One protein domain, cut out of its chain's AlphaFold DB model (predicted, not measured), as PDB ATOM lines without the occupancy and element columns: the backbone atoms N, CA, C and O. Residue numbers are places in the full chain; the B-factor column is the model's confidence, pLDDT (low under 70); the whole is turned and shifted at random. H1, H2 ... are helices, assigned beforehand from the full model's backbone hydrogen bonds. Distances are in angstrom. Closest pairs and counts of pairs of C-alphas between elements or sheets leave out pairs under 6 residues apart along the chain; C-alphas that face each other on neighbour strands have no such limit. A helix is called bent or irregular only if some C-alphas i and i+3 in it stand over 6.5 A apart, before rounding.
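This is residues 2 to 64 of the 64 residues of an uncharacterized protein of Oscillospiraceae bacterium (UniProt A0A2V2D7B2). One very long helix, H1, meets a much shorter helix, H2, near its last residues, and the two make an L with a long arm and a short arm. Residues 2 to 35 of H1 stick out as a free arm, and residues 59 to 64, at the other end of the printed part, stand free as well; the corner is formed by residues 37 to 41 of H1 and 51 to 55 of H2, with the loop of residues 44 to 50 joining the helices there. The printed part has 63 residues with two named helices, H1 then H2, and no named strand; the class is all helix. It is extended, with a radius of gyration of the C-alphas of 20.9 A, and spans 68 by 24 by 13 A, the length being made by H1.

H1, residues 2 to 43, is the longest helix, and H2, residues 51 to 62, touches it. The closest C-alphas of the two are those of Ala 41 and Val 51, 5.5 A apart. H1 touches H2 with residues 37 to 41 alone, and H2 touches H1 with residues 51 to 55 alone. Their lines are about perpendicular, at 88 degrees. In H1 and H2 every O i to N i+4 pair is within hydrogen-bond range.

H1 begins with C-alpha 2 at (272.500, 359.404, 509.121) and ends with C-alpha 43 at (220.492, 337.305, 483.595), 62.0 A away. H2 measures 16.4 A from C-alpha 51 to C-alpha 62, the latter at (231.112, 341.911, 471.620). Neither helix is bent.

The two C-alphas farthest apart are those of Ala 2 and Asp 47, at 68.3 A. The printed part has no cut, and the link from H1 to H2, 7 residues, is short. The mean pLDDT of the printed part is 95.0, and residues 2 to 3 are under 70.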
ATOM      1  N   ALA A   2     273.869 358.842 509.116       63.16
ATOM      2  CA  ALA A   2     272.500 359.404 509.121       63.16
ATOM      3  C   ALA A   2     271.702 359.202 507.811       63.16
ATOM      4  O   ALA A   2     270.537 358.814 507.861       63.16
ATOM      5  N   LYS A   3     272.348 359.347 506.640       65.12
ATOM      6  CA  LYS A   3     271.722 359.089 505.326       65.12
ATOM      7  C   LYS A   3     271.159 357.661 505.197       65.12
ATOM      8  O   LYS A   3     270.083 357.481 504.651       65.12
ATOM      9  N   SER A   4     271.825 356.657 505.775       84.62
ATOM     10  CA  SER A   4     271.376 355.255 505.717       84.62
ATOM     11  C   SER A   4     270.112 354.995 506.549       84.62
ATOM     12  O   SER A   4     269.288 354.171 506.165       84.62
ATOM     13  N   LYS A   5     269.915 355.711 507.666       91.38
ATOM     14  CA  LYS A   5     268.704 355.565 508.493       91.38
ATOM     15  C   LYS A   5     267.468 356.143 507.799       91.38
ATOM     16  O   LYS A   5     266.411 355.524 507.849       91.38
ATOM     17  N   LEU A   6     267.619 357.290 507.131       93.38
ATOM     18  CA  LEU A   6     266.536 357.922 506.369       93.38
ATOM     19  C   LEU A   6     266.158 357.103 505.129       93.38
ATOM     20  O   LEU A   6     264.977 356.889 504.890       93.38
ATOM     21  N   VAL A   7     267.145 356.576 504.397       93.38
ATOM     22  CA  VAL A   7     266.891 355.696 503.240       93.38
ATOM     23  C   VAL A   7     266.103 354.452 503.659       93.38
ATOM     24  O   VAL A   7     265.051 354.190 503.090       93.38
ATOM     25  N   LYS A   8     266.515 353.765 504.735       93.81
ATOM     26  CA  LYS A   8     265.782 352.597 505.262       93.81
ATOM     27  C   LYS A   8     264.367 352.927 505.738       93.81
ATOM     28  O   LYS A   8     263.472 352.091 505.651       93.81
ATOM     29  N   ALA A   9     264.160 354.115 506.304       95.12
ATOM     30  CA  ALA A   9     262.826 354.562 506.690       95.12
ATOM     31  C   ALA A   9     261.941 354.776 505.452       95.12
ATOM     32  O   ALA A   9     260.803 354.312 505.441       95.12
ATOM     33  N   ASN A  10     262.480 355.398 504.402       95.75
ATOM     34  CA  ASN A  10     261.767 355.612 503.146       95.75
ATOM     35  C   ASN A  10     261.436 354.298 502.429       95.75
ATOM     36  O   ASN A  10     260.311 354.151 501.966       95.75
ATOM     37  N   GLU A  11     262.356 353.330 502.390       96.00
ATOM     38  CA  GLU A  11     262.102 351.988 501.838       96.00
ATOM     39  C   GLU A  11     260.912 351.317 502.540       96.00
ATOM     40  O   GLU A  11     259.960 350.896 501.887       96.00
ATOM     41  N   LYS A  12     260.886 351.332 503.879       96.56
ATOM     42  CA  LYS A  12     259.762 350.787 504.663       96.56
ATOM     43  C   LYS A  12     258.443 351.515 504.416       96.56
ATOM     44  O   LYS A  12     257.380 350.899 504.478       96.56
ATOM     45  N   ILE A  13     258.485 352.831 504.210       96.88
ATOM     46  CA  ILE A  13     257.291 353.611 503.864       96.88
ATOM     47  C   ILE A  13     256.804 353.203 502.472       96.88
ATOM     48  O   ILE A  13     255.619 352.923 502.319       96.88
ATOM     49  N   ALA A  14     257.705 353.105 501.492       97.69
ATOM     50  CA  ALA A  14     257.374 352.700 500.131       97.69
ATOM     51  C   ALA A  14     256.736 351.304 500.098       97.69
ATOM     52  O   ALA A  14     255.647 351.159 499.554       97.69
ATOM     53  N   GLU A  15     257.342 350.316 500.764       97.69
ATOM     54  CA  GLU A  15     256.795 348.957 500.891       97.69
ATOM     55  C   GLU A  15     255.389 348.943 501.508       97.69
ATOM     56  O   GLU A  15     254.493 348.239 501.040       97.69
ATOM     57  N   LYS A  16     255.164 349.735 502.564       98.00
ATOM     58  CA  LYS A  16     253.841 349.828 503.197       98.00
ATOM     59  C   LYS A  16     252.809 350.480 502.285       98.00
ATOM     60  O   LYS A  16     251.664 350.025 502.260       98.00
ATOM     61  N   VAL A  17     253.189 351.538 501.571       98.06
ATOM     62  CA  VAL A  17     252.295 352.263 500.659       98.06
ATOM     63  C   VAL A  17     251.893 351.364 499.495       98.06
ATOM     64  O   VAL A  17     250.697 351.182 499.270       98.06
ATOM     65  N   THR A  18     252.852 350.737 498.813       97.81
ATOM     66  CA  THR A  18     252.565 349.838 497.684       97.81
ATOM     67  C   THR A  18     251.789 348.602 498.133       97.81
ATOM     68  O   THR A  18     250.796 348.234 497.507       97.81
ATOM     69  N   GLY A  19     252.150 348.015 499.278       98.31
ATOM     70  CA  GLY A  19     251.427 346.877 499.841       98.31
ATOM     71  C   GLY A  19     249.981 347.210 500.222       98.31
ATOM     72  O   GLY A  19     249.081 346.400 500.008       98.31
ATOM     73  N   THR A  20     249.731 348.403 500.768       98.00
ATOM     74  CA  THR A  20     248.365 348.851 501.091       98.00
ATOM     75  C   THR A  20     247.567 349.132 499.824       98.00
ATOM     76  O   THR A  20     246.418 348.705 499.731       98.00
ATOM     77  N   TYR A  21     248.183 349.777 498.833       98.12
ATOM     78  CA  TYR A  21     247.561 350.032 497.539       98.12
ATOM     79  C   TYR A  21     247.089 348.733 496.871       98.12
ATOM     80  O   TYR A  21     245.907 348.612 496.563       98.12
ATOM     81  N   HIS A  22     247.954 347.717 496.765       98.00
ATOM     82  CA  HIS A  22     247.567 346.425 496.184       98.00
ATOM     83  C   HIS A  22     246.451 345.719 496.958       98.00
ATOM     84  O   HIS A  22     245.598 345.069 496.361       98.00
ATOM     85  N   LYS A  23     246.409 345.837 498.292       97.69
ATOM     86  CA  LYS A  23     245.299 345.273 499.081       97.69
ATOM     87  C   LYS A  23     243.968 345.938 498.745       97.69
ATOM     88  O   LYS A  23     242.958 345.245 498.614       97.69
ATOM     89  N   VAL A  24     243.972 347.263 498.620       97.38
ATOM     90  CA  VAL A  24     242.784 348.032 498.244       97.38
ATOM     91  C   VAL A  24     242.357 347.644 496.830       97.38
ATOM     92  O   VAL A  24     241.235 347.183 496.653       97.38
ATOM     93  N   GLU A  25     243.265 347.718 495.860       97.62
ATOM     94  CA  GLU A  25     243.041 347.312 494.467       97.62
ATOM     95  C   GLU A  25     242.420 345.911 494.362       97.62
ATOM     96  O   GLU A  25     241.336 345.759 493.800       97.62
ATOM     97  N   ASN A  26     243.029 344.907 494.999       97.81
ATOM     98  CA  ASN A  26     242.515 343.536 495.009       97.81
ATOM     99  C   ASN A  26     241.110 343.439 495.612       97.81
ATOM    100  O   ASN A  26     240.280 342.668 495.135       97.81
ATOM    101  N   THR A  27     240.823 344.209 496.662       97.94
ATOM    102  CA  THR A  27     239.493 344.218 497.287       97.94
ATOM    103  C   THR A  27     238.443 344.765 496.325       97.94
ATOM    104  O   THR A  27     237.379 344.164 496.178       97.94
ATOM    105  N   PHE A  28     238.749 345.867 495.638       97.25
ATOM    106  CA  PHE A  28     237.847 346.472 494.661       97.25
ATOM    107  C   PHE A  28     237.625 345.564 493.451       97.25
ATOM    108  O   PHE A  28     236.474 345.288 493.118       97.25
ATOM    109  N   VAL A  29     238.697 345.052 492.837       97.50
ATOM    110  CA  VAL A  29     238.603 344.160 491.671       97.50
ATOM    111  C   VAL A  29     237.776 342.922 492.013       97.50
ATOM    112  O   VAL A  29     236.798 342.643 491.328       97.50
ATOM    113  N   ASN A  30     238.068 342.253 493.132       97.56
ATOM    114  CA  ASN A  30     237.296 341.083 493.564       97.56
ATOM    115  C   ASN A  30     235.829 341.418 493.868       97.56
ATOM    116  O   ASN A  30     234.945 340.595 493.626       97.56
ATOM    117  N   GLY A  31     235.555 342.604 494.419       97.88
ATOM    118  CA  GLY A  31     234.194 343.084 494.648       97.88
ATOM    119  C   GLY A  31     233.412 343.219 493.343       97.88
ATOM    120  O   GLY A  31     232.310 342.682 493.231       97.88
ATOM    121  N   TYR A  32     234.005 343.866 492.337       97.44
ATOM    122  CA  TYR A  32     233.402 343.998 491.011       97.44
ATOM    123  C   TYR A  32     233.230 342.651 490.310       97.44
ATOM    124  O   TYR A  32     232.143 342.392 489.801       97.44
ATOM    125  N   THR A  33     234.236 341.771 490.347       97.31
ATOM    126  CA  THR A  33     234.141 340.428 489.757       97.31
ATOM    127  C   THR A  33     232.952 339.655 490.324       97.31
ATOM    128  O   THR A  33     232.183 339.091 489.560       97.31
ATOM    129  N   LYS A  34     232.714 339.708 491.642       97.81
ATOM    130  CA  LYS A  34     231.556 339.039 492.263       97.81
ATOM    131  C   LYS A  34     230.212 339.596 491.796       97.81
ATOM    132  O   LYS A  34     229.266 338.834 491.610       97.81
ATOM    133  N   ILE A  35     230.109 340.918 491.649       97.75
ATOM    134  CA  ILE A  35     228.885 341.564 491.154       97.75
ATOM    135  C   ILE A  35     228.644 341.166 489.696       97.75
ATOM    136  O   ILE A  35     227.524 340.811 489.333       97.75
ATOM    137  N   GLU A  36     229.694 341.187 488.878       97.44
ATOM    138  CA  GLU A  36     229.656 340.747 487.485       97.44
ATOM    139  C   GLU A  36     229.231 339.275 487.375       97.44
ATOM    140  O   GLU A  36     228.311 338.967 486.620       97.44
ATOM    141  N   ASP A  37     229.830 338.381 488.168       98.06
ATOM    142  CA  ASP A  37     229.492 336.953 488.201       98.06
ATOM    143  C   ASP A  37     228.017 336.738 488.536       98.06
ATOM    144  O   ASP A  37     227.320 336.001 487.839       98.06
ATOM    145  N   ALA A  38     227.519 337.411 489.578       98.12
ATOM    146  CA  ALA A  38     226.127 337.307 490.002       98.12
ATOM    147  C   ALA A  38     225.157 337.835 488.933       98.12
ATOM    148  O   ALA A  38     224.101 337.241 488.702       98.12
ATOM    149  N   PHE A  39     225.512 338.935 488.265       98.19
ATOM    150  CA  PHE A  39     224.711 339.496 487.182       98.19
ATOM    151  C   PHE A  39     224.642 338.542 485.987       98.19
ATOM    152  O   PHE A  39     223.552 338.244 485.496       98.19
ATOM    153  N   VAL A  40     225.791 338.015 485.553       97.94
ATOM    154  CA  VAL A  40     225.864 337.052 484.451       97.94
ATOM    155  C   VAL A  40     225.076 335.791 484.795       97.94
ATOM    156  O   VAL A  40     224.232 335.384 484.000       97.94
ATOM    157  N   ALA A  41     225.277 335.229 485.990       97.44
ATOM    158  CA  ALA A  41     224.564 334.043 486.464       97.44
ATOM    159  C   ALA A  41     223.043 334.220 486.465       97.44
ATOM    160  O   ALA A  41     222.301 333.288 486.177       97.44
ATOM    161  N   ARG A  42     222.558 335.407 486.842       97.38
ATOM    162  CA  ARG A  42     221.120 335.648 486.968       97.38
ATOM    163  C   ARG A  42     220.448 335.974 485.640       97.38
ATOM    164  O   ARG A  42     219.284 335.622 485.463       97.38
ATOM    165  N   TYR A  43     221.139 336.681 484.750       97.56
ATOM    166  CA  TYR A  43     220.492 337.305 483.595       97.56
ATOM    167  C   TYR A  43     221.034 336.863 482.239       97.56
ATOM    168  O   TYR A  43     220.316 336.996 481.251       97.56
ATOM    169  N   LEU A  44     222.278 336.387 482.158       97.44
ATOM    170  CA  LEU A  44     222.969 336.233 480.873       97.44
ATOM    171  C   LEU A  44     223.432 334.808 480.559       97.44
ATOM    172  O   LEU A  44     223.799 334.563 479.407       97.44
ATOM    173  N   THR A  45     223.406 333.887 481.525       97.88
ATOM    174  CA  THR A  45     223.590 332.451 481.269       97.88
ATOM    175  C   THR A  45     222.418 331.895 480.469       97.88
ATOM    176  O   THR A  45     221.257 332.194 480.761       97.88
ATOM    177  N   LYS A  46     222.718 331.053 479.486       96.31
ATOM    178  CA  LYS A  46     221.757 330.365 478.625       96.31
ATOM    179  C   LYS A  46     222.026 328.867 478.657       96.31
ATOM    180  O   LYS A  46     223.152 328.446 478.890       96.31
ATOM    181  N   ASP A  47     220.987 328.067 478.438       93.62
ATOM    182  CA  ASP A  47     221.116 326.624 478.188       93.62
ATOM    183  C   ASP A  47     221.899 325.843 479.264       93.62
ATOM    184  O   ASP A  47     222.567 324.852 478.977       93.62
ATOM    185  N   GLY A  48     221.822 326.291 480.523       92.06
ATOM    186  CA  GLY A  48     222.530 325.665 481.643       92.06
ATOM    187  C   GLY A  48     224.050 325.869 481.636       92.06
ATOM    188  O   GLY A  48     224.740 325.186 482.392       92.06
ATOM    189  N   GLU A  49     224.574 326.783 480.815       97.06
ATOM    190  CA  GLU A  49     226.000 327.109 480.781       97.06
ATOM    191  C   GLU A  49     226.484 327.713 482.111       97.06
ATOM    192  O   GLU A  49     225.745 328.391 482.836       97.06
ATOM    193  N   SER A  50     227.758 327.497 482.424       97.94
ATOM    194  CA  SER A  50     228.408 328.137 483.565       97.94
ATOM    195  C   SER A  50     228.617 329.639 483.333       97.94
ATOM    196  O   SER A  50     228.678 330.127 482.204       97.94
ATOM    197  N   VAL A  51     228.807 330.395 484.418       97.44
ATOM    198  CA  VAL A  51     229.111 331.839 484.360       97.44
ATOM    199  C   VAL A  51     230.345 332.125 483.498       97.44
ATOM    200  O   VAL A  51     230.344 333.059 482.699       97.44
ATOM    201  N   GLU A  52     231.383 331.298 483.611       97.06
ATOM    202  CA  GLU A  52     232.614 331.436 482.827       97.06
ATOM    203  C   GLU A  52     232.383 331.221 481.325       97.06
ATOM    204  O   GLU A  52     232.946 331.934 480.489       97.06
ATOM    205  N   GLU A  53     231.542 330.255 480.959       97.69
ATOM    206  CA  GLU A  53     231.167 330.009 479.564       97.69
ATOM    207  C   GLU A  53     230.350 331.170 478.998       97.69
ATOM    208  O   GLU A  53     230.696 331.689 477.928       97.69
ATOM    209  N   ALA A  54     229.369 331.658 479.765       97.88
ATOM    210  CA  ALA A  54     228.576 332.828 479.414       97.88
ATOM    211  C   ALA A  54     229.467 334.056 479.181       97.88
ATOM    212  O   ALA A  54     229.352 334.713 478.146       97.88
ATOM    213  N   LYS A  55     230.423 334.344 480.076       96.69
ATOM    214  CA  LYS A  55     231.376 335.456 479.907       96.69
ATOM    215  C   LYS A  55     232.217 335.321 478.642       96.69
ATOM    216  O   LYS A  55     232.368 336.287 477.892       96.69
ATOM    217  N   LYS A  56     232.750 334.126 478.367       96.88
ATOM    218  CA  LYS A  56     233.529 333.866 477.145       96.88
ATOM    219  C   LYS A  56     232.687 334.069 475.888       96.88
ATOM    220  O   LYS A  56     233.192 334.625 474.914       96.88
ATOM    221  N   ARG A  57     231.423 333.634 475.895       97.06
ATOM    222  CA  ARG A  57     230.481 333.842 474.789       97.06
ATOM    223  C   ARG A  57     230.180 335.325 474.583       97.06
ATOM    224  O   ARG A  57     230.374 335.809 473.476       97.06
ATOM    225  N   LEU A  58     229.806 336.045 475.640       95.69
ATOM    226  CA  LEU A  58     229.527 337.487 475.592       95.69
ATOM    227  C   LEU A  58     230.728 338.292 475.075       95.69
ATOM    228  O   LEU A  58     230.555 339.230 474.303       95.69
ATOM    229  N   LYS A  59     231.954 337.910 475.459       95.94
ATOM    230  CA  LYS A  59     233.172 338.538 474.933       95.94
ATOM    231  C   LYS A  59     233.319 338.326 473.424       95.94
ATOM    232  O   LYS A  59     233.569 339.286 472.709       95.94
ATOM    233  N   ARG A  60     233.112 337.098 472.936       95.19
ATOM    234  CA  ARG A  60     233.129 336.814 471.489       95.19
ATOM    235  C   ARG A  60     232.040 337.584 470.743       95.19
ATOM    236  O   ARG A  60     232.331 338.115 469.683       95.19
ATOM    237  N   GLU A  61     230.828 337.661 471.294       93.56
ATOM    238  CA  GLU A  61     229.708 338.421 470.712       93.56
ATOM    239  C   GLU A  61     230.010 339.925 470.623       93.56
ATOM    240  O   GLU A  61     229.613 340.563 469.659       93.56
ATOM    241  N   LYS A  62     230.719 340.494 471.608       92.69
ATOM    242  CA  LYS A  62     231.112 341.911 471.620       92.69
ATOM    243  C   LYS A  62     232.225 342.239 470.617       92.69
ATOM    244  O   LYS A  62     232.255 343.348 470.094       92.69
ATOM    245  N   ASP A  63     233.158 341.310 470.429       90.19
ATOM    246  CA  ASP A  63     234.341 341.493 469.581       90.19
ATOM    247  C   ASP A  63     234.085 341.096 468.104       90.19
ATOM    248  O   ASP A  63     235.003 341.188 467.287       90.19
ATOM    249  N   SER A  64     232.866 340.640 467.774       72.94
ATOM    250  CA  SER A  64     232.402 340.287 466.416       72.94
ATOM    251  C   SER A  64     231.665 341.446 465.753       72.94
ATOM    252  O   SER A  64     231.853 341.624 464.529       72.94
TER     253      SER A  64